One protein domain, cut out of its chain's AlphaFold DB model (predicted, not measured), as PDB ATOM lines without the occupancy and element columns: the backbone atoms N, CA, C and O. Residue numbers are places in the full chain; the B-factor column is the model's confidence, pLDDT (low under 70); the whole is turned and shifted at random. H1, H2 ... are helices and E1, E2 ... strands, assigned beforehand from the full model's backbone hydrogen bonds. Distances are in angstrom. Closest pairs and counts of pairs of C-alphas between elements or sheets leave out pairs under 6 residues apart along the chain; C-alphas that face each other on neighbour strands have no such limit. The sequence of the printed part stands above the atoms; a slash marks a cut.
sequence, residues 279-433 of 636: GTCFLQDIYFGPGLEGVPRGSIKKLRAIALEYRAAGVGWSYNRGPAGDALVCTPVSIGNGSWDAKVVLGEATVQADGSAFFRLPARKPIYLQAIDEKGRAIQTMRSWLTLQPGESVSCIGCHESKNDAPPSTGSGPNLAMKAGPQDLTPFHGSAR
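Overview. This is residues 279 to 433 of the 636 residues of the protein "Cytochrome c domain-containing protein" of Planctomycetes bacterium (UniProt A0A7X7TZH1). Two sheets stand partly face to face as a small, loosely formed sandwich, a strongly twisted one of E5, E2, E7 and E8 and a smaller one of E6, E1 and E9, while the hairpin of E3 and E4 lies far out at one end of the long axis, apart from both sheets. At the other end the short helix H1 only grazes the smaller sheet, and the long link before it loops outward around Ser 412. The printed part has 155 residues with nine named strands and then one named helix, E1 to E9 and H1; the larger sheet, in the order E5, E2, E7, E8, is antiparallel, the smaller, in the order E6, E1, E9, is mixed, and the hairpin is antiparallel. The class is mostly strand, although under half of the residues, 62 of 155, are in named elements. The whole is compact by its radius of gyration of the C-alphas, 17.1 A, yet elongated in outline, spanning 58 by 33 by 32 A.

Arrangement. Begin at E1, residues 279 to 283, the inner strand of its sheet. Beside it look for its two neighbours: E6, residues 357 to 362, is antiparallel to it, with N 281 and O 359 2.9 A apart, and E9, residues 393 to 396, is parallel to it, with N 394 and O 280 2.8 A apart. Next comes E2, residues 300 to 309, an inner strand of the other sheet. Its antiparallel neighbours are E5, residues 342 to 350, with N 303 and O 349 at 2.8 A, and E7, residues 367 to 373, with N 304 and O 370 at 2.9 A. E7 and E8, residues 378 to 381, form a hairpin, with N 379 and O 371 at 2.8 A. These two sheets make a sandwich, two sheets face to face, with the facing parts 10.6 A centre to centre, their best planes 40 degrees apart and their strands at 39 degrees. The closest C-alphas of E5 and E6, those of Ala 349 and Phe 359, are 6.3 A apart, and E2 and E6 are near each other, with 7 pairs of C-alphas within 10 A. From edge to edge the larger sheet's strands turn by 60 degrees. E3, residues 317 to 322, and E4, residues 325 to 330, form a second hairpin, with N 320 and O 327 at 2.8 A. H1, residues 416 to 420, is on the smaller sheet but only grazes it; the closest C-alphas of E6 and H1, those of Ala 357 and Ala 417, are 5.2 A apart. In H1 every O i to N i+4 pair is within hydrogen-bond range.

Along the chain. Find C-alpha 279 at (-44.364, -38.307, 23.150), where E1 begins. E2, the longest strand, runs 26.5 A from C-alpha 300 at (-24.230, -37.128, 11.576) to C-alpha 309. E3 and E4 measure 17.3 A and 16.3 A, E5 24.5 A, E6 16.3 A and E7 19.6 A; E8 and E9 have four residues each. H1 ends at C-alpha 420, at (-34.174, -50.663, 18.834).

Size, cuts and confidence. The two C-alphas farthest apart, those of Gly 316 and Ser 412, are 57.9 A from each other. The printed part has no cut. The links E1 to E2, E4 to E5, E8 to E9 and E9 to H1 are long, the last with 19 residues. After H1, residues 421 to 433 hold no named element. The mean pLDDT of the printed part is 94.9, and residues 410 to 412 are under 70.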
ATOM      1  N   GLY A 279     -44.040 -37.618  24.396       98.00
ATOM      2  CA  GLY A 279     -44.364 -38.307  23.150       98.00
ATOM      3  C   GLY A 279     -43.106 -38.932  22.541       98.00
ATOM      4  O   GLY A 279     -42.029 -38.912  23.150       98.00
ATOM      5  N   THR A 280     -43.224 -39.487  21.338       98.12
ATOM      6  CA  THR A 280     -42.092 -40.064  20.602       98.12
ATOM      7  C   THR A 280     -41.922 -39.432  19.226       98.12
ATOM      8  O   THR A 280     -42.895 -39.027  18.595       98.12
ATOM      9  N   CYS A 281     -40.677 -39.339  18.763       97.81
ATOM     10  CA  CYS A 281     -40.321 -38.833  17.443       97.81
ATOM     11  C   CYS A 281     -39.521 -39.893  16.683       97.81
ATOM     12  O   CYS A 281     -38.462 -40.319  17.154       97.81
ATOM     13  N   PHE A 282     -40.026 -40.317  15.524       97.25
ATOM     14  CA  PHE A 282     -39.352 -41.248  14.623       97.25
ATOM     15  C   PHE A 282     -38.927 -40.564  13.319       97.25
ATOM     16  O   PHE A 282     -39.767 -40.147  12.521       97.25
ATOM     17  N   LEU A 283     -37.620 -40.518  13.082       96.75
ATOM     18  CA  LEU A 283     -37.006 -40.080  11.837       96.75
ATOM     19  C   LEU A 283     -36.518 -41.301  11.052       96.75
ATOM     20  O   LEU A 283     -35.668 -42.056  11.532       96.75
ATOM     21  N   GLN A 284     -37.036 -41.479   9.839       95.62
ATOM     22  CA  GLN A 284     -36.733 -42.648   9.013       95.62
ATOM     23  C   GLN A 284     -35.311 -42.618   8.436       95.62
ATOM     24  O   GLN A 284     -34.590 -43.608   8.546       95.62
ATOM     25  N   ASP A 285     -34.905 -41.500   7.833       95.62
ATOM     26  CA  ASP A 285     -33.556 -41.294   7.304       95.62
ATOM     27  C   ASP A 285     -33.206 -39.805   7.300       95.62
ATOM     28  O   ASP A 285     -33.713 -39.041   6.485       95.62
ATOM     29  N   ILE A 286     -32.298 -39.384   8.176       96.75
ATOM     30  CA  ILE A 286     -31.885 -37.980   8.275       96.75
ATOM     31  C   ILE A 286     -31.310 -37.412   6.963       96.75
ATOM     32  O   ILE A 286     -31.369 -36.205   6.749       96.75
ATOM     33  N   TYR A 287     -30.786 -38.262   6.074       96.44
ATOM     34  CA  TYR A 287     -30.181 -37.856   4.801       96.44
ATOM     35  C   TYR A 287     -31.176 -37.763   3.641       96.44
ATOM     36  O   TYR A 287     -30.777 -37.447   2.521       96.44
ATOM     37  N   PHE A 288     -32.452 -38.070   3.876       95.75
ATOM     38  CA  PHE A 288     -33.499 -37.856   2.889       95.75
ATOM     39  C   PHE A 288     -34.018 -36.417   2.980       95.75
ATOM     40  O   PHE A 288     -34.295 -35.926   4.070       95.75
ATOM     41  N   GLY A 289     -34.182 -35.746   1.842       94.44
ATOM     42  CA  GLY A 289     -34.668 -34.368   1.779       94.44
ATOM     43  C   GLY A 289     -33.561 -33.302   1.706       94.44
ATOM     44  O   GLY A 289     -32.378 -33.586   1.908       94.44
ATOM     45  N   PRO A 290     -33.943 -32.056   1.388       93.94
ATOM     46  CA  PRO A 290     -33.010 -30.964   1.105       93.94
ATOM     47  C   PRO A 290     -32.250 -30.461   2.343       93.94
ATOM     48  O   PRO A 290     -31.197 -29.842   2.210       93.94
ATOM     49  N   GLY A 291     -32.741 -30.742   3.557       94.62
ATOM     50  CA  GLY A 291     -32.145 -30.247   4.798       94.62
ATOM     51  C   GLY A 291     -30.728 -30.752   5.066       94.62
ATOM     52  O   GLY A 291     -29.980 -30.059   5.750       94.62
ATOM     53  N   LEU A 292     -30.335 -31.904   4.507       96.50
ATOM     54  CA  LEU A 292     -28.967 -32.444   4.556       96.50
ATOM     55  C   LEU A 292     -28.413 -32.782   3.161       96.50
ATOM     56  O   LEU A 292     -27.540 -33.644   3.022       96.50
ATOM     57  N   GLU A 293     -28.894 -32.111   2.114       95.00
ATOM     58  CA  GLU A 293     -28.399 -32.336   0.756       95.00
ATOM     59  C   GLU A 293     -26.878 -32.105   0.666       95.00
ATOM     60  O   GLU A 293     -26.335 -31.126   1.178       95.00
ATOM     61  N   GLY A 294     -26.167 -33.046   0.039       95.75
ATOM     62  CA  GLY A 294     -24.709 -33.001  -0.106       95.75
ATOM     63  C   GLY A 294     -23.909 -33.365   1.153       95.75
ATOM     64  O   GLY A 294     -22.685 -33.478   1.073       95.75
ATOM     65  N   VAL A 295     -24.555 -33.602   2.299       97.94
ATOM     66  CA  VAL A 295     -23.867 -34.032   3.524       97.94
ATOM     67  C   VAL A 295     -23.507 -35.522   3.424       97.94
ATOM     68  O   VAL A 295     -24.386 -36.346   3.158       97.94
ATOM     69  N   PRO A 296     -22.241 -35.922   3.663       97.50
ATOM     70  CA  PRO A 296     -21.843 -37.325   3.577       97.50
ATOM     71  C   PRO A 296     -22.641 -38.219   4.531       97.50
ATOM     72  O   PRO A 296     -22.740 -37.933   5.729       97.50
ATOM     73  N   ARG A 297     -23.180 -39.332   4.024       97.12
ATOM     74  CA  ARG A 297     -23.938 -40.286   4.844       97.12
ATOM     75  C   ARG A 297     -23.067 -40.846   5.975       97.12
ATOM     76  O   ARG A 297     -21.903 -41.174   5.768       97.12
ATOM     77  N   GLY A 298     -23.633 -40.950   7.175       97.12
ATOM     78  CA  GLY A 298     -22.941 -41.401   8.384       97.12
ATOM     79  C   GLY A 298     -22.092 -40.337   9.092       97.12
ATOM     80  O   GLY A 298     -21.536 -40.637  10.147       97.12
ATOM     81  N   SER A 299     -21.981 -39.114   8.564       98.06
ATOM     82  CA  SER A 299     -21.295 -37.995   9.240       98.06
ATOM     83  C   SER A 299     -22.052 -37.439  10.452       98.06
ATOM     84  O   SER A 299     -21.422 -36.943  11.382       98.06
ATOM     85  N   ILE A 300     -23.381 -37.558  10.470       98.62
ATOM     86  CA  ILE A 300     -24.230 -37.128  11.576       98.62
ATOM     87  C   ILE A 300     -24.310 -38.269  12.576       98.62
ATOM     88  O   ILE A 300     -24.646 -39.399  12.218       98.62
ATOM     89  N   LYS A 301     -23.975 -37.969  13.829       98.50
ATOM     90  CA  LYS A 301     -23.915 -38.946  14.919       98.50
ATOM     91  C   LYS A 301     -25.073 -38.795  15.890       98.50
ATOM     92  O   LYS A 301     -25.526 -39.787  16.460       98.50
ATOM     93  N   LYS A 302     -25.552 -37.563  16.077       98.44
ATOM     94  CA  LYS A 302     -26.575 -37.252  17.072       98.44
ATOM     95  C   LYS A 302     -27.602 -36.256  16.537       98.44
ATOM     96  O   LYS A 302     -27.300 -35.443  15.664       98.44
ATOM     97  N   LEU A 303     -28.799 -36.301  17.111       98.62
ATOM     98  CA  LEU A 303     -29.776 -35.219  17.070       98.62
ATOM     99  C   LEU A 303     -29.818 -34.566  18.449       98.62
ATOM    100  O   LEU A 303     -30.228 -35.211  19.413       98.62
ATOM    101  N   ARG A 304     -29.413 -33.300  18.550       98.75
ATOM    102  CA  ARG A 304     -29.584 -32.516  19.780       98.75
ATOM    103  C   ARG A 304     -30.996 -31.948  19.803       98.75
ATOM    104  O   ARG A 304     -31.421 -31.350  18.817       98.75
ATOM    105  N   ALA A 305     -31.708 -32.147  20.909       98.62
ATOM    106  CA  ALA A 305     -33.042 -31.607  21.134       98.62
ATOM    107  C   ALA A 305     -32.969 -30.385  22.055       98.62
ATOM    108  O   ALA A 305     -32.368 -30.439  23.133       98.62
ATOM    109  N   ILE A 306     -33.593 -29.289  21.630       98.62
ATOM    110  CA  ILE A 306     -33.557 -28.006  22.327       98.62
ATOM    111  C   ILE A 306     -34.986 -27.516  22.516       98.62
ATOM    112  O   ILE A 306     -35.710 -27.355  21.536       98.62
ATOM    113  N   ALA A 307     -35.391 -27.283  23.764       98.12
ATOM    114  CA  ALA A 307     -36.661 -26.634  24.068       98.12
ATOM    115  C   ALA A 307     -36.509 -25.110  24.074       98.12
ATOM    116  O   ALA A 307     -35.486 -24.585  24.523       98.12
ATOM    117  N   LEU A 308     -37.545 -24.421  23.604       96.62
ATOM    118  CA  LEU A 308     -37.663 -22.966  23.681       96.62
ATOM    119  C   LEU A 308     -38.490 -22.579  24.911       96.62
ATOM    120  O   LEU A 308     -39.523 -23.187  25.192       96.62
ATOM    121  N   GLU A 309     -38.039 -21.561  25.638       95.44
ATOM    122  CA  GLU A 309     -38.781 -20.967  26.749       95.44
ATOM    123  C   GLU A 309     -39.133 -19.514  26.402       95.44
ATOM    124  O   GLU A 309     -38.293 -18.743  25.930       95.44
ATOM    125  N   TYR A 310     -40.384 -19.117  26.656       95.19
ATOM    126  CA  TYR A 310     -40.928 -17.835  26.189       95.19
ATOM    127  C   TYR A 310     -41.169 -16.833  27.323       95.19
ATOM    128  O   TYR A 310     -41.680 -17.173  28.401       95.19
ATOM    129  N   ARG A 311     -40.858 -15.559  27.056       94.25
ATOM    130  CA  ARG A 311     -40.965 -14.444  28.010       94.25
ATOM    131  C   ARG A 311     -42.393 -14.226  28.507       94.25
ATOM    132  O   ARG A 311     -43.340 -14.200  27.725       94.25
ATOM    133  N   ALA A 312     -42.563 -14.044  29.818       94.69
ATOM    134  CA  ALA A 312     -43.876 -13.760  30.410       94.69
ATOM    135  C   ALA A 312     -44.319 -12.308  30.219       94.69
ATOM    136  O   ALA A 312     -45.505 -12.039  30.037       94.69
ATOM    137  N   ALA A 313     -43.361 -11.383  30.239       94.38
ATOM    138  CA  ALA A 313     -43.592  -9.961  30.078       94.38
ATOM    139  C   ALA A 313     -42.398  -9.290  29.400       94.38
ATOM    140  O   ALA A 313     -41.260  -9.751  29.517       94.38
ATOM    141  N   GLY A 314     -42.661  -8.162  28.747       94.44
ATOM    142  CA  GLY A 314     -41.618  -7.265  28.267       94.44
ATOM    143  C   GLY A 314     -41.019  -6.410  29.399       94.44
ATOM    144  O   GLY A 314     -41.753  -5.653  30.045       94.44
ATOM    145  N   VAL A 315     -39.699  -6.470  29.587       95.69
ATOM    146  CA  VAL A 315     -38.884  -5.633  30.481       95.69
ATOM    147  C   VAL A 315     -37.527  -5.388  29.823       95.69
ATOM    148  O   VAL A 315     -36.811  -6.338  29.520       95.69
ATOM    149  N   GLY A 316     -37.163  -4.120  29.616       95.69
ATOM    150  CA  GLY A 316     -35.990  -3.775  28.807       95.69
ATOM    151  C   GLY A 316     -36.151  -4.205  27.345       95.69
ATOM    152  O   GLY A 316     -37.051  -4.976  26.991       95.69
ATOM    153  N   TRP A 317     -35.315  -3.665  26.470       96.25
ATOM    154  CA  TRP A 317     -35.393  -3.964  25.048       96.25
ATOM    155  C   TRP A 317     -34.081  -3.704  24.306       96.25
ATOM    156  O   TRP A 317     -33.201  -3.005  24.788       96.25
ATOM    157  N   SER A 318     -33.954  -4.292  23.124       95.44
ATOM    158  CA  SER A 318     -32.901  -4.005  22.146       95.44
ATOM    159  C   SER A 318     -33.501  -4.097  20.738       95.44
ATOM    160  O   SER A 318     -34.725  -4.118  20.597       95.44
ATOM    161  N   TYR A 319     -32.665  -4.177  19.709       95.94
ATOM    162  CA  TYR A 319     -33.089  -4.406  18.336       95.94
ATOM    163  C   TYR A 319     -32.294  -5.529  17.673       95.94
ATOM    164  O   TYR A 319     -31.146  -5.809  18.021       95.94
ATOM    165  N   ASN A 320     -32.919  -6.128  16.665       94.19
ATOM    166  CA  ASN A 320     -32.278  -6.980  15.680       94.19
ATOM    167  C   ASN A 320     -32.480  -6.365  14.290       94.19
ATOM    168  O   ASN A 320     -33.575  -5.899  13.969       94.19
ATOM    169  N   ARG A 321     -31.469  -6.446  13.422       94.00
ATOM    170  CA  ARG A 321     -31.550  -6.010  12.019       94.00
ATOM    171  C   ARG A 321     -30.814  -6.980  11.102       94.00
ATOM    172  O   ARG A 321     -29.686  -7.384  11.385       94.00
ATOM    173  N   GLY A 322     -31.422  -7.305   9.968       93.44
ATOM    174  CA  GLY A 322     -30.815  -8.158   8.952       93.44
ATOM    175  C   GLY A 322     -31.605  -8.193   7.643       93.44
ATOM    176  O   GLY A 322     -32.495  -7.369   7.428       93.44
ATOM    177  N   PRO A 323     -31.289  -9.147   6.750       92.44
ATOM    178  CA  PRO A 323     -31.955  -9.287   5.452       92.44
ATOM    179  C   PRO A 323     -33.479  -9.437   5.527       92.44
ATOM    180  O   PRO A 323     -34.181  -9.047   4.599       92.44
ATOM    181  N   ALA A 324     -33.995 -10.000   6.622       89.62
ATOM    182  CA  ALA A 324     -35.422 -10.221   6.839       89.62
ATOM    183  C   ALA A 324     -36.119  -9.087   7.619       89.62
ATOM    184  O   ALA A 324     -37.217  -9.286   8.139       89.62
ATOM    185  N   GLY A 325     -35.494  -7.906   7.664       91.06
ATOM    186  CA  GLY A 325     -36.027  -6.691   8.271       91.06
ATOM    187  C   GLY A 325     -35.351  -6.311   9.582       91.06
ATOM    188  O   GLY A 325     -34.305  -6.846   9.964       91.06
ATOM    189  N   ASP A 326     -35.973  -5.363  10.267       92.69
ATOM    190  CA  ASP A 326     -35.626  -4.955  11.619       92.69
ATOM    191  C   ASP A 326     -36.788  -5.201  12.584       92.69
ATOM    192  O   ASP A 326     -37.934  -5.419  12.184       92.69
ATOM    193  N   ALA A 327     -36.450  -5.321  13.864       91.56
ATOM    194  CA  ALA A 327     -37.404  -5.623  14.913       91.56
ATOM    195  C   ALA A 327     -36.851  -5.209  16.271       91.56
ATOM    196  O   ALA A 327     -35.666  -5.410  16.555       91.56
ATOM    197  N   LEU A 328     -37.729  -4.691  17.127       93.50
ATOM    198  CA  LEU A 328     -37.473  -4.619  18.562       93.50
ATOM    199  C   LEU A 328     -37.275  -6.036  19.124       93.50
ATOM    200  O   LEU A 328     -37.667  -7.028  18.518       93.50
ATOM    201  N   VAL A 329     -36.632  -6.139  20.280       93.62
ATOM    202  CA  VAL A 329     -36.545  -7.369  21.067       93.62
ATOM    203  C   VAL A 329     -36.842  -7.013  22.511       93.62
ATOM    204  O   VAL A 329     -36.020  -6.370  23.158       93.62
ATOM    205  N   CYS A 330     -37.998  -7.407  23.033       94.06
ATOM    206  CA  CYS A 330     -38.323  -7.191  24.439       94.06
ATOM    207  C   CYS A 330     -37.716  -8.291  25.325       94.06
ATOM    208  O   CYS A 330     -37.695  -9.468  24.951       94.06
ATOM    209  N   THR A 331     -37.223  -7.907  26.507       96.12
ATOM    210  CA  THR A 331     -36.578  -8.813  27.480       96.12
ATOM    211  C   THR A 331     -35.478  -9.692  26.858       96.12
ATOM    212  O   THR A 331     -35.530 -10.919  26.974       96.12
ATOM    213  N   PRO A 332     -34.481  -9.104  26.174       95.75
ATOM    214  CA  PRO A 332     -33.506  -9.860  25.388       95.75
ATOM    215  C   PRO A 332     -32.661 -10.800  26.261       95.75
ATOM    216  O   PRO A 332     -32.178 -10.410  27.328       95.75
ATOM    217  N   VAL A 333     -32.462 -12.034  25.795       96.69
ATOM    218  CA  VAL A 333     -31.604 -13.061  26.432       96.69
ATOM    219  C   VAL A 333     -30.225 -13.175  25.777       96.69
ATOM    220  O   VAL A 333     -29.383 -13.965  26.200       96.69
ATOM    221  N   SER A 334     -30.002 -12.395  24.725       96.88
ATOM    222  CA  SER A 334     -28.796 -12.355  23.911       96.88
ATOM    223  C   SER A 334     -28.539 -10.917  23.462       96.88
ATOM    224  O   SER A 334     -29.453 -10.088  23.460       96.88
ATOM    225  N   ILE A 335     -27.305 -10.624  23.054       95.62
ATOM    226  CA  ILE A 335     -26.991  -9.396  22.321       95.62
ATOM    227  C   ILE A 335     -27.767  -9.347  20.994       95.62
ATOM    228  O   ILE A 335     -28.136 -10.406  20.471       95.62
ATOM    229  N   GLY A 336     -27.989  -8.147  20.436       91.88
ATOM    230  CA  GLY A 336     -28.721  -7.970  19.175       91.88
ATOM    231  C   GLY A 336     -28.202  -8.890  18.062       91.88
ATOM    232  O   GLY A 336     -27.007  -9.157  17.979       91.88
ATOM    233  N   ASN A 337     -29.101  -9.403  17.230       94.31
ATOM    234  CA  ASN A 337     -28.895 -10.449  16.222       94.31
ATOM    235  C   ASN A 337     -28.471 -11.837  16.741       94.31
ATOM    236  O   ASN A 337     -28.313 -12.748  15.927       94.31
ATOM    237  N   GLY A 338     -28.293 -12.040  18.046       95.38
ATOM    238  CA  GLY A 338     -28.221 -13.378  18.639       95.38
ATOM    239  C   GLY A 338     -29.612 -13.960  18.900       95.38
ATOM    240  O   GLY A 338     -30.589 -13.523  18.299       95.38
ATOM    241  N   SER A 339     -29.711 -14.957  19.774       95.38
ATOM    242  CA  SER A 339     -30.944 -15.733  19.948       95.38
ATOM    243  C   SER A 339     -32.169 -14.901  20.355       95.38
ATOM    244  O   SER A 339     -32.079 -14.019  21.213       95.38
ATOM    245  N   TRP A 340     -33.333 -15.240  19.781       94.19
ATOM    246  CA  TRP A 340     -34.625 -14.670  20.170       94.19
ATOM    247  C   TRP A 340     -35.045 -15.080  21.585       94.19
ATOM    248  O   TRP A 340     -35.491 -14.217  22.340       94.19
ATOM    249  N   ASP A 341     -34.897 -16.358  21.949       94.69
ATOM    250  CA  ASP A 341     -35.443 -16.958  23.175       94.69
ATOM    251  C   ASP A 341     -34.383 -17.638  24.038       94.69
ATOM    252  O   ASP A 341     -33.318 -18.040  23.569       94.69
ATOM    253  N   ALA A 342     -34.718 -17.835  25.314       96.19
ATOM    254  CA  ALA A 342     -33.966 -18.741  26.170       96.19
ATOM    255  C   ALA A 342     -34.078 -20.182  25.637       96.19
ATOM    256  O   ALA A 342     -35.165 -20.662  25.303       96.19
ATOM    257  N   LYS A 343     -32.938 -20.880  25.582       97.75
ATOM    258  CA  LYS A 343     -32.817 -22.226  25.007       97.75
ATOM    259  C   LYS A 343     -32.390 -23.233  26.066       97.75
ATOM    260  O   LYS A 343     -31.388 -23.039  26.753       97.75
ATOM    261  N   VAL A 344     -33.135 -24.331  26.174       98.38
ATOM    262  CA  VAL A 344     -32.871 -25.433  27.108       98.38
ATOM    263  C   VAL A 344     -32.397 -26.646  26.319       98.38
ATOM    264  O   VAL A 344     -33.169 -27.236  25.564       98.38
ATOM    265  N   VAL A 345     -31.144 -27.057  26.516       98.38
ATOM    266  CA  VAL A 345     -30.631 -28.289  25.901       98.38
ATOM    267  C   VAL A 345     -31.212 -29.479  26.660       98.38
ATOM    268  O   VAL A 345     -30.860 -29.726  27.812       98.38
ATOM    269  N   LEU A 346     -32.140 -30.201  26.027       98.50
ATOM    270  CA  LEU A 346     -32.810 -31.353  26.635       98.50
ATOM    271  C   LEU A 346     -31.903 -32.586  26.665       98.50
ATOM    272  O   LEU A 346     -32.010 -33.413  27.568       98.50
ATOM    273  N   GLY A 347     -31.024 -32.701  25.671       98.38
ATOM    274  CA  GLY A 347     -30.105 -33.816  25.491       98.38
ATOM    275  C   GLY A 347     -30.007 -34.232  24.029       98.38
ATOM    276  O   GLY A 347     -30.428 -33.507  23.123       98.38
ATOM    277  N   GLU A 348     -29.438 -35.409  23.800       98.56
ATOM    278  CA  GLU A 348     -29.059 -35.885  22.473       98.56
ATOM    279  C   GLU A 348     -29.568 -37.308  22.222       98.56
ATOM    280  O   GLU A 348     -29.439 -38.195  23.067       98.56
ATOM    281  N   ALA A 349     -30.147 -37.536  21.045       98.44
ATOM    282  CA  ALA A 349     -30.532 -38.855  20.559       98.44
ATOM    283  C   ALA A 349     -29.490 -39.382  19.565       98.44
ATOM    284  O   ALA A 349     -29.008 -38.644  18.707       98.44
ATOM    285  N   THR A 350     -29.178 -40.673  19.637       98.38
ATOM    286  CA  THR A 350     -28.278 -41.331  18.681       98.38
ATOM    287  C   THR A 350     -28.940 -41.462  17.311       98.38
ATOM    288  O   THR A 350     -30.063 -41.968  17.212       98.38
ATOM    289  N   VAL A 351     -28.211 -41.073  16.260       98.44
ATOM    290  CA  VAL A 351     -28.536 -41.395  14.863       98.44
ATOM    291  C   VAL A 351     -27.868 -42.721  14.503       98.44
ATOM    292  O   VAL A 351     -26.660 -42.893  14.665       98.44
ATOM    293  N   GLN A 352     -28.664 -43.682  14.044       97.75
ATOM    294  CA  GLN A 352     -28.196 -45.020  13.693       97.75
ATOM    295  C   GLN A 352     -27.412 -45.018  12.374       97.75
ATOM    296  O   GLN A 352     -27.504 -44.094  11.566       97.75
ATOM    297  N   ALA A 353     -26.667 -46.096  12.114       95.62
ATOM    298  CA  ALA A 353     -25.838 -46.224  10.910       95.62
ATOM    299  C   ALA A 353     -26.633 -46.155   9.589       95.62
ATOM    300  O   ALA A 353     -26.085 -45.775   8.556       95.62
ATOM    301  N   ASP A 354     -27.921 -46.507   9.612       94.50
ATOM    302  CA  ASP A 354     -28.822 -46.392   8.465       94.50
ATOM    303  C   ASP A 354     -29.434 -44.987   8.308       94.50
ATOM    304  O   ASP A 354     -30.213 -44.787   7.384       94.50
ATOM    305  N   GLY A 355     -29.069 -44.019   9.156       95.81
ATOM    306  CA  GLY A 355     -29.595 -42.649   9.158       95.81
ATOM    307  C   GLY A 355     -30.868 -42.460   9.988       95.81
ATOM    308  O   GLY A 355     -31.333 -41.330  10.117       95.81
ATOM    309  N   SER A 356     -31.428 -43.531  10.559       97.56
ATOM    310  CA  SER A 356     -32.668 -43.466  11.340       97.56
ATOM    311  C   SER A 356     -32.443 -43.026  12.789       97.56
ATOM    312  O   SER A 356     -31.388 -43.275  13.377       97.56
ATOM    313  N   ALA A 357     -33.454 -42.411  13.402       98.25
ATOM    314  CA  ALA A 357     -33.465 -42.082  14.827       98.25
ATOM    315  C   ALA A 357     -34.872 -42.261  15.416       98.25
ATOM    316  O   ALA A 357     -35.871 -41.960  14.770       98.25
ATOM    317  N   PHE A 358     -34.956 -42.748  16.655       98.44
ATOM    318  CA  PHE A 358     -36.219 -42.909  17.379       98.44
ATOM    319  C   PHE A 358     -36.004 -42.560  18.848       98.44
ATOM    320  O   PHE A 358     -35.157 -43.172  19.502       98.44
ATOM    321  N   PHE A 359     -36.714 -41.554  19.358       98.50
ATOM    322  CA  PHE A 359     -36.460 -41.010  20.694       98.50
ATOM    323  C   PHE A 359     -37.704 -40.405  21.348       98.50
ATOM    324  O   PHE A 359     -38.677 -40.061  20.673       98.50
ATOM    325  N   ARG A 360     -37.679 -40.295  22.682       98.62
ATOM    326  CA  ARG A 360     -38.715 -39.627  23.483       98.62
ATOM    327  C   ARG A 360     -38.435 -38.136  23.615       98.62
ATOM    328  O   ARG A 360     -37.290 -37.726  23.785       98.62
ATOM    329  N   LEU A 361     -39.500 -37.342  23.593       98.25
ATOM    330  CA  LEU A 361     -39.462 -35.897  23.815       98.25
ATOM    331  C   LEU A 361     -40.517 -35.493  24.850       98.25
ATOM    332  O   LEU A 361     -41.575 -36.130  24.912       98.25
ATOM    333  N   PRO A 362     -40.273 -34.443  25.658       98.19
ATOM    334  CA  PRO A 362     -41.304 -33.907  26.532       98.19
ATOM    335  C   PRO A 362     -42.483 -33.396  25.699       98.19
ATOM    336  O   PRO A 362     -42.304 -32.720  24.687       98.19
ATOM    337  N   ALA A 363     -43.695 -33.738  26.127       97.88
ATOM    338  CA  ALA A 363     -44.903 -33.226  25.504       97.88
ATOM    339  C   ALA A 363     -45.131 -31.763  25.909       97.88
ATOM    340  O   ALA A 363     -44.679 -31.317  26.965       97.88
ATOM    341  N   ARG A 364     -45.897 -31.036  25.089       96.50
ATOM    342  CA  ARG A 364     -46.376 -29.674  25.358       96.50
ATOM    343  C   ARG A 364     -45.240 -28.666  25.541       96.50
ATOM    344  O   ARG A 364     -45.365 -27.704  26.296       96.50
ATOM    345  N   LYS A 365     -44.130 -28.915  24.846       96.56
ATOM    346  CA  LYS A 365     -42.979 -28.025  24.747       96.56
ATOM    347  C   LYS A 365     -42.610 -27.819  23.275       96.56
ATOM    348  O   LYS A 365     -42.554 -28.816  22.552       96.56
ATOM    349  N   PRO A 366     -42.340 -26.576  22.848       97.12
ATOM    350  CA  PRO A 366     -41.755 -26.299  21.543       97.12
ATOM    351  C   PRO A 366     -40.301 -26.774  21.531       97.12
ATOM    352  O   PRO A 366     -39.497 -26.369  22.372       97.12
ATOM    353  N   ILE A 367     -39.972 -27.672  20.604       97.62
ATOM    354  CA  ILE A 367     -38.656 -28.305  20.503       97.62
ATOM    355  C   ILE A 367     -38.150 -28.182  19.073       97.62
ATOM    356  O   ILE A 367     -38.859 -28.528  18.133       97.62
ATOM    357  N   TYR A 368     -36.906 -27.752  18.898       95.94
ATOM    358  CA  TYR A 368     -36.219 -27.851  17.615       95.94
ATOM    359  C   TYR A 368     -35.028 -28.807  17.711       95.94
ATOM    360  O   TYR A 368     -34.563 -29.161  18.800       95.94
ATOM    361  N   LEU A 369     -34.575 -29.275  16.548       97.75
ATOM    362  CA  LEU A 369     -33.538 -30.294  16.426       97.75
ATOM    363  C   LEU A 369     -32.311 -29.753  15.688       97.75
ATOM    364  O   LEU A 369     -32.433 -28.984  14.731       97.75
ATOM    365  N   GLN A 370     -31.131 -30.214  16.097       98.44
ATOM    366  CA  GLN A 370     -29.869 -29.979  15.392       98.44
ATOM    367  C   GLN A 370     -29.218 -31.305  15.002       98.44
ATOM    368  O   GLN A 370     -29.103 -32.208  15.831       98.44
ATOM    369  N   ALA A 371     -28.770 -31.412  13.752       98.56
ATOM    370  CA  ALA A 371     -27.998 -32.545  13.252       98.56
ATOM    371  C   ALA A 371     -26.517 -32.351  13.606       98.56
ATOM    372  O   ALA A 371     -25.881 -31.442  13.072       98.56
ATOM    373  N   ILE A 372     -25.978 -33.181  14.500       98.75
ATOM    374  CA  ILE A 372     -24.655 -33.003  15.111       98.75
ATOM    375  C   ILE A 372     -23.624 -33.977  14.523       98.75
ATOM    376  O   ILE A 372     -23.874 -35.186  14.443       98.75
ATOM    377  N   ASP A 373     -22.459 -33.458  14.130       98.19
ATOM    378  CA  ASP A 373     -21.335 -34.252  13.624       98.19
ATOM    379  C   ASP A 373     -20.538 -34.971  14.731       98.19
ATOM    380  O   ASP A 373     -20.841 -34.898  15.921       98.19
ATOM    381  N   GLU A 374     -19.486 -35.694  14.342       97.31
ATOM    382  CA  GLU A 374     -18.601 -36.404  15.280       97.31
ATOM    383  C   GLU A 374     -17.813 -35.493  16.235       97.31
ATOM    384  O   GLU A 374     -17.250 -35.986  17.208       97.31
ATOM    385  N   LYS A 375     -17.759 -34.184  15.960       96.69
ATOM    386  CA  LYS A 375     -17.049 -33.186  16.768       96.69
ATOM    387  C   LYS A 375     -17.998 -32.364  17.647       96.69
ATOM    388  O   LYS A 375     -17.565 -31.364  18.210       96.69
ATOM    389  N   GLY A 376     -19.277 -32.740  17.734       97.25
ATOM    390  CA  GLY A 376     -20.259 -32.041  18.567       97.25
ATOM    391  C   GLY A 376     -20.819 -30.750  17.954       97.25
ATOM    392  O   GLY A 376     -21.450 -29.961  18.662       97.25
ATOM    393  N   ARG A 377     -20.615 -30.522  16.646       98.31
ATOM    394  CA  ARG A 377     -21.017 -29.292  15.937       98.31
ATOM    395  C   ARG A 377     -22.272 -29.520  15.105       98.31
ATOM    396  O   ARG A 377     -22.395 -30.549  14.436       98.31
ATOM    397  N   ALA A 378     -23.176 -28.547  15.086       98.31
ATOM    398  CA  ALA A 378     -24.350 -28.594  14.232       98.31
ATOM    399  C   ALA A 378     -23.967 -28.414  12.755       98.31
ATOM    400  O   ALA A 378     -23.347 -27.429  12.353       98.31
ATOM    401  N   ILE A 379     -24.376 -29.377  11.931       98.25
ATOM    402  CA  ILE A 379     -24.325 -29.302  10.468       98.25
ATOM    403  C   ILE A 379     -25.608 -28.683   9.921       98.25
ATOM    404  O   ILE A 379     -25.574 -27.976   8.923       98.25
ATOM    405  N   GLN A 380     -26.743 -28.927  10.571       96.88
ATOM    406  CA  GLN A 380     -28.006 -28.296  10.212       96.88
ATOM    407  C   GLN A 380     -28.827 -28.028  11.467       96.88
ATOM    408  O   GLN A 380     -28.845 -28.846  12.389       96.88
ATOM    409  N   THR A 381     -29.520 -26.893  11.471       95.69
ATOM    410  CA  THR A 381     -30.448 -26.503  12.532       95.69
ATOM    411  C   THR A 381     -31.846 -26.365  11.947       95.69
ATOM    412  O   THR A 381     -32.041 -25.667  10.953       95.69
ATOM    413  N   MET A 382     -32.827 -27.016  12.571       94.25
ATOM    414  CA  MET A 382     -34.236 -26.774  12.279       94.25
ATOM    415  C   MET A 382     -34.588 -25.332  12.675       94.25
ATOM    416  O   MET A 382     -34.511 -24.980  13.847       94.25
ATOM    417  N   ARG A 383     -34.969 -24.495  11.702       93.12
ATOM    418  CA  ARG A 383     -35.356 -23.079  11.906       93.12
ATOM    419  C   ARG A 383     -36.877 -22.928  12.029       93.12
ATOM    420  O   ARG A 383     -37.518 -22.186  11.294       93.12
ATOM    421  N   SER A 384     -37.436 -23.773  12.889       93.81
ATOM    422  CA  SER A 384     -38.833 -23.870  13.330       93.81
ATOM    423  C   SER A 384     -38.847 -24.851  14.515       93.81
ATOM    424  O   SER A 384     -37.806 -25.406  14.866       93.81
ATOM    425  N   TRP A 385     -40.001 -25.137  15.105       94.69
ATOM    426  CA  TRP A 385     -40.128 -26.131  16.176       94.69
ATOM    427  C   TRP A 385     -41.292 -27.086  15.934       94.69
ATOM    428  O   TRP A 385     -42.269 -26.760  15.256       94.69
ATOM    429  N   LEU A 386     -41.185 -28.265  16.538       94.88
ATOM    430  CA  LEU A 386     -42.261 -29.234  16.681       94.88
ATOM    431  C   LEU A 386     -42.753 -29.251  18.131       94.88
ATOM    432  O   LEU A 386     -41.985 -29.013  19.063       94.88
ATOM    433  N   THR A 387     -44.029 -29.572  18.312       95.94
ATOM    434  CA  THR A 387     -44.659 -29.730  19.623       95.94
ATOM    435  C   THR A 387     -45.472 -31.013  19.607       95.94
ATOM    436  O   THR A 387     -46.267 -31.221  18.696       95.94
ATOM    437  N   LEU A 388     -45.280 -31.864  20.615       97.38
ATOM    438  CA  LEU A 388     -46.044 -33.101  20.773       97.38
ATOM    439  C   LEU A 388     -47.126 -32.914  21.829       97.38
ATOM    440  O   LEU A 388     -46.863 -32.353  22.893       97.38
ATOM    441  N   GLN A 389     -48.309 -33.460  21.599       97.94
ATOM    442  CA  GLN A 389     -49.261 -33.721  22.670       97.94
ATOM    443  C   GLN A 389     -48.831 -34.943  23.504       97.94
ATOM    444  O   GLN A 389     -48.047 -35.780  23.045       97.94
ATOM    445  N   PRO A 390     -49.323 -35.077  24.748       97.88
ATOM    446  CA  PRO A 390     -49.062 -36.248  25.584       97.88
ATOM    447  C   PRO A 390     -49.390 -37.574  24.883       97.88
ATOM    448  O   PRO A 390     -50.502 -37.753  24.395       97.88
ATOM    449  N   GLY A 391     -48.431 -38.501  24.825       97.50
ATOM    450  CA  GLY A 391     -48.592 -39.806  24.173       97.50
ATOM    451  C   GLY A 391     -48.533 -39.790  22.639       97.50
ATOM    452  O   GLY A 391     -48.620 -40.849  22.019       97.50
ATOM    453  N   GLU A 392     -48.351 -38.624  22.011       97.88
ATOM    454  CA  GLU A 392     -48.275 -38.511  20.556       97.88
ATOM    455  C   GLU A 392     -47.015 -39.189  19.994       97.88
ATOM    456  O   GLU A 392     -45.932 -39.126  20.579       97.88
ATOM    457  N   SER A 393     -47.149 -39.812  18.819       96.31
ATOM    458  CA  SER A 393     -46.019 -40.272  18.008       96.31
ATOM    459  C   SER A 393     -45.936 -39.441  16.731       96.31
ATOM    460  O   SER A 393     -46.794 -39.562  15.858       96.31
ATOM    461  N   VAL A 394     -44.900 -38.614  16.618       95.12
ATOM    462  CA  VAL A 394     -44.592 -37.832  15.415       95.12
ATOM    463  C   VAL A 394     -43.585 -38.598  14.565       95.12
ATOM    464  O   VAL A 394     -42.680 -39.250  15.089       95.12
ATOM    465  N   SER A 395     -43.721 -38.518  13.241       93.69
ATOM    466  CA  SER A 395     -42.735 -39.086  12.329       93.69
ATOM    467  C   SER A 395     -42.427 -38.166  11.157       93.69
ATOM    468  O   SER A 395     -43.313 -37.506  10.614       93.69
ATOM    469  N   CYS A 396     -41.158 -38.157  10.760       92.75
ATOM    470  CA  CYS A 396     -40.675 -37.587   9.514       92.75
ATOM    471  C   CYS A 396     -39.875 -38.638   8.743       92.75
ATOM    472  O   CYS A 396     -39.197 -39.496   9.317       92.75
ATOM    473  N   ILE A 397     -39.963 -38.578   7.418       94.50
ATOM    474  CA  ILE A 397     -39.230 -39.505   6.551       94.50
ATOM    475  C   ILE A 397     -37.833 -38.980   6.199       94.50
ATOM    476  O   ILE A 397     -36.983 -39.762   5.777       94.50
ATOM    477  N   GLY A 398     -37.594 -37.679   6.406       93.62
ATOM    478  CA  GLY A 398     -36.356 -36.986   6.084       93.62
ATOM    479  C   GLY A 398     -36.125 -35.705   6.887       93.62
ATOM    480  O   GLY A 398     -36.876 -35.359   7.801       93.62
ATOM    481  N   CYS A 399     -35.050 -34.995   6.551       93.06
ATOM    482  CA  CYS A 399     -34.771 -33.648   7.026       93.06
ATOM    483  C   CYS A 399     -35.357 -32.628   6.035       93.06
ATOM    484  O   CYS A 399     -34.776 -32.364   4.979       93.06
ATOM    485  N   HIS A 400     -36.510 -32.046   6.392       92.25
ATOM    486  CA  HIS A 400     -37.237 -31.057   5.580       92.25
ATOM    487  C   HIS A 400     -37.690 -31.577   4.199       92.25
ATOM    488  O   HIS A 400     -37.724 -30.822   3.228       92.25
ATOM    489  N   GLU A 401     -38.063 -32.857   4.103       91.38
ATOM    490  CA  GLU A 401     -38.667 -33.419   2.891       91.38
ATOM    491  C   GLU A 401     -39.936 -32.664   2.462       91.38
ATOM    492  O   GLU A 401     -40.626 -32.039   3.281       91.38
ATOM    493  N   SER A 402     -40.311 -32.789   1.186       90.81
ATOM    494  CA  SER A 402     -41.629 -32.333   0.764       90.81
ATOM    495  C   SER A 402     -42.694 -33.217   1.405       90.81
ATOM    496  O   SER A 402     -42.627 -34.442   1.371       90.81
ATOM    497  N   LYS A 403     -43.760 -32.608   1.931       89.88
ATOM    498  CA  LYS A 403     -44.911 -33.357   2.473       89.88
ATOM    499  C   LYS A 403     -45.734 -34.081   1.400       89.88
ATOM    500  O   LYS A 403     -46.715 -34.738   1.736       89.88
ATOM    501  N   ASN A 404     -45.352 -33.939   0.132       90.50
ATOM    502  CA  ASN A 404     -45.889 -34.710  -0.984       90.50
ATOM    503  C   ASN A 404     -44.968 -35.887  -1.367       90.50
ATOM    504  O   ASN A 404     -45.332 -36.664  -2.249       90.50
ATOM    505  N   ASP A 405     -43.802 -36.027  -0.727       90.88
ATOM    506  CA  ASP A 405     -42.884 -37.138  -0.965       90.88
ATOM    507  C   ASP A 405     -43.420 -38.429  -0.345       90.88
ATOM    508  O   ASP A 405     -43.999 -38.450   0.745       90.88
ATOM    509  N   ALA A 406     -43.195 -39.536  -1.047       88.75
ATOM    510  CA  ALA A 406     -43.397 -40.860  -0.486       88.75
ATOM    511  C   ALA A 406     -42.203 -41.240   0.411       88.75
ATOM    512  O   ALA A 406     -41.070 -40.855   0.104       88.75
ATOM    513  N   PRO A 407     -42.419 -42.043   1.471       86.12
ATOM    514  CA  PRO A 407     -41.331 -42.600   2.269       86.12
ATOM    515  C   PRO A 407     -40.278 -43.290   1.386       86.12
ATOM    516  O   PRO A 407     -40.652 -44.054   0.487       86.12
ATOM    517  N   PRO A 408     -38.971 -43.075   1.626       81.88
ATOM    518  CA  PRO A 408     -37.932 -43.762   0.875       81.88
ATOM    519  C   PRO A 408     -38.015 -45.279   1.102       81.88
ATOM    520  O   PRO A 408     -38.374 -45.755   2.180       81.88
ATOM    521  N   SER A 409     -37.660 -46.057   0.075       77.25
ATOM    522  CA  SER A 409     -37.643 -47.522   0.155       77.25
ATOM    523  C   SER A 409     -36.562 -48.001   1.127       77.25
ATOM    524  O   SER A 409     -35.373 -47.988   0.808       77.25
ATOM    525  N   THR A 410     -36.959 -48.497   2.296       66.06
ATOM    526  CA  THR A 410     -36.048 -49.025   3.324       66.06
ATOM    527  C   THR A 410     -35.753 -50.507   3.117       66.06
ATOM    528  O   THR A 410     -36.193 -51.331   3.912       66.06
ATOM    529  N   GLY A 411     -35.026 -50.880   2.057       66.44
ATOM    530  CA  GLY A 411     -34.619 -52.279   1.822       66.44
ATOM    531  C   GLY A 411     -35.727 -53.318   2.101       66.44
ATOM    532  O   GLY A 411     -36.903 -53.065   1.865       66.44
ATOM    533  N   SER A 412     -35.365 -54.495   2.615       61.59
ATOM    534  CA  SER A 412     -36.303 -55.585   2.943       61.59
ATOM    535  C   SER A 412     -36.648 -55.710   4.441       61.59
ATOM    536  O   SER A 412     -37.186 -56.735   4.857       61.59
ATOM    537  N   GLY A 413     -36.373 -54.700   5.278       77.12
ATOM    538  CA  GLY A 413     -36.670 -54.769   6.717       77.12
ATOM    539  C   GLY A 413     -36.758 -53.409   7.419       77.12
ATOM    540  O   GLY A 413     -36.367 -52.399   6.841       77.12
ATOM    541  N   PRO A 414     -37.256 -53.364   8.672       83.19
ATOM    542  CA  PRO A 414     -37.440 -52.107   9.390       83.19
ATOM    543  C   PRO A 414     -36.100 -51.437   9.717       83.19
ATOM    544  O   PRO A 414     -35.092 -52.125   9.931       83.19
ATOM    545  N   ASN A 415     -36.119 -50.102   9.794       91.25
ATOM    546  CA  ASN A 415     -34.976 -49.280  10.190       91.25
ATOM    547  C   ASN A 415     -34.373 -49.719  11.530       91.25
ATOM    548  O   ASN A 415     -35.071 -50.235  12.410       91.25
ATOM    549  N   LEU A 416     -33.075 -49.467  11.708       95.44
ATOM    550  CA  LEU A 416     -32.342 -49.823  12.923       95.44
ATOM    551  C   LEU A 416     -32.950 -49.171  14.169       95.44
ATOM    552  O   LEU A 416     -33.128 -49.853  15.176       95.44
ATOM    553  N   ALA A 417     -33.346 -47.898  14.092       96.50
ATOM    554  CA  ALA A 417     -33.964 -47.209  15.222       96.50
ATOM    555  C   ALA A 417     -35.343 -47.785  15.583       96.50
ATOM    556  O   ALA A 417     -35.666 -47.922  16.759       96.50
ATOM    557  N   MET A 418     -36.135 -48.204  14.589       94.94
ATOM    558  CA  MET A 418     -37.429 -48.856  14.831       94.94
ATOM    559  C   MET A 418     -37.251 -50.215  15.522       94.94
ATOM    560  O   MET A 418     -38.003 -50.548  16.434       94.94
ATOM    561  N   LYS A 419     -36.229 -50.992  15.131       95.44
ATOM    562  CA  LYS A 419     -35.880 -52.265  15.789       95.44
ATOM    563  C   LYS A 419     -35.408 -52.068  17.232       95.44
ATOM    564  O   LYS A 419     -35.702 -52.909  18.074       95.44
ATOM    565  N   ALA A 420     -34.668 -50.993  17.498       96.25
ATOM    566  CA  ALA A 420     -34.174 -50.663  18.834       96.25
ATOM    567  C   ALA A 420     -35.280 -50.124  19.763       96.25
ATOM    568  O   ALA A 420     -35.200 -50.298  20.978       96.25
ATOM    569  N   GLY A 421     -36.314 -49.500  19.193       97.25
ATOM    570  CA  GLY A 421     -37.345 -48.788  19.940       97.25
ATOM    571  C   GLY A 421     -36.913 -47.369  20.339       97.25
ATOM    572  O   GLY A 421     -35.778 -46.959  20.081       97.25
ATOM    573  N   PRO A 422     -37.820 -46.584  20.946       97.75
ATOM    574  CA  PRO A 422     -37.534 -45.199  21.297       97.75
ATOM    575  C   PRO A 422     -36.538 -45.128  22.460       97.75
ATOM    576  O   PRO A 422     -36.778 -45.697  23.530       97.75
ATOM    577  N   GLN A 423     -35.445 -44.391  22.257       97.94
ATOM    578  CA  GLN A 423     -34.444 -44.105  23.288       97.94
ATOM    579  C   GLN A 423     -34.808 -42.852  24.101       97.94
ATOM    580  O   GLN A 423     -35.504 -41.959  23.610       97.94
ATOM    581  N   ASP A 424     -34.304 -42.767  25.327       98.19
ATOM    582  CA  ASP A 424     -34.314 -41.513  26.082       98.19
ATOM    583  C   ASP A 424     -33.135 -40.637  25.643       98.19
ATOM    584  O   ASP A 424     -32.123 -41.140  25.147       98.19
ATOM    585  N   LEU A 425     -33.266 -39.318  25.796       98.38
ATOM    586  CA  LEU A 425     -32.190 -38.393  25.448       98.38
ATOM    587  C   LEU A 425     -31.002 -38.576  26.396       98.38
ATOM    588  O   LEU A 425     -31.160 -38.581  27.617       98.38
ATOM    589  N   THR A 426     -29.801 -38.666  25.830       98.06
ATOM    590  CA  THR A 426     -28.562 -38.629  26.610       98.06
ATOM    591  C   THR A 426     -28.336 -37.196  27.102       98.06
ATOM    592  O   THR A 426     -28.366 -36.280  26.279       98.06
ATOM    593  N   PRO A 427     -28.129 -36.959  28.410       97.56
ATOM    594  CA  PRO A 427     -27.957 -35.605  28.929       97.56
ATOM    595  C   PRO A 427     -26.704 -34.907  28.377       97.56
ATOM    596  O   PRO A 427     -25.653 -35.530  28.232       97.56
ATOM    597  N   PHE A 428     -26.804 -33.602  28.123       96.44
ATOM    598  CA  PHE A 428     -25.698 -32.769  27.639       96.44
ATOM    599  C   PHE A 428     -24.924 -32.164  28.820       96.44
ATOM    600  O   PHE A 428     -25.395 -31.217  29.449       96.44
ATOM    601  N   HIS A 429     -23.769 -32.751  29.159       93.94
ATOM    602  CA  HIS A 429     -22.898 -32.348  30.281       93.94
ATOM    603  C   HIS A 429     -23.677 -32.002  31.576       93.94
ATOM    604  O   HIS A 429     -23.511 -30.942  32.189       93.94
ATOM    605  N   GLY A 430     -24.583 -32.899  31.981       92.44
ATOM    606  CA  GLY A 430     -25.412 -32.768  33.185       92.44
ATOM    607  C   GLY A 430     -26.911 -32.689  32.891       92.44
ATOM    608  O   GLY A 430     -27.362 -32.995  31.794       92.44
ATOM    609  N   SER A 431     -27.702 -32.309  33.897       94.25
ATOM    610  CA  SER A 431     -29.159 -32.204  33.762       94.25
ATOM    611  C   SER A 431     -29.564 -31.093  32.793       94.25
ATOM    612  O   SER A 431     -28.939 -30.025  32.781       94.25
ATOM    613  N   ALA A 432     -30.653 -31.327  32.056       96.44
ATOM    614  CA  ALA A 432     -31.254 -30.345  31.161       96.44
ATOM    615  C   ALA A 432     -31.543 -29.030  31.900       96.44
ATOM    616  O   ALA A 432     -32.149 -29.024  32.975       96.44
ATOM    617  N   ARG A 433     -31.078 -27.921  31.325       95.19
ATOM    618  CA  ARG A 433     -31.183 -26.570  31.888       95.19
ATOM    619  C   ARG A 433     -31.060 -25.525  30.785       95.19
ATOM    620  O   ARG A 433     -30.576 -25.826  29.693       95.19
TER     621      ARG A 433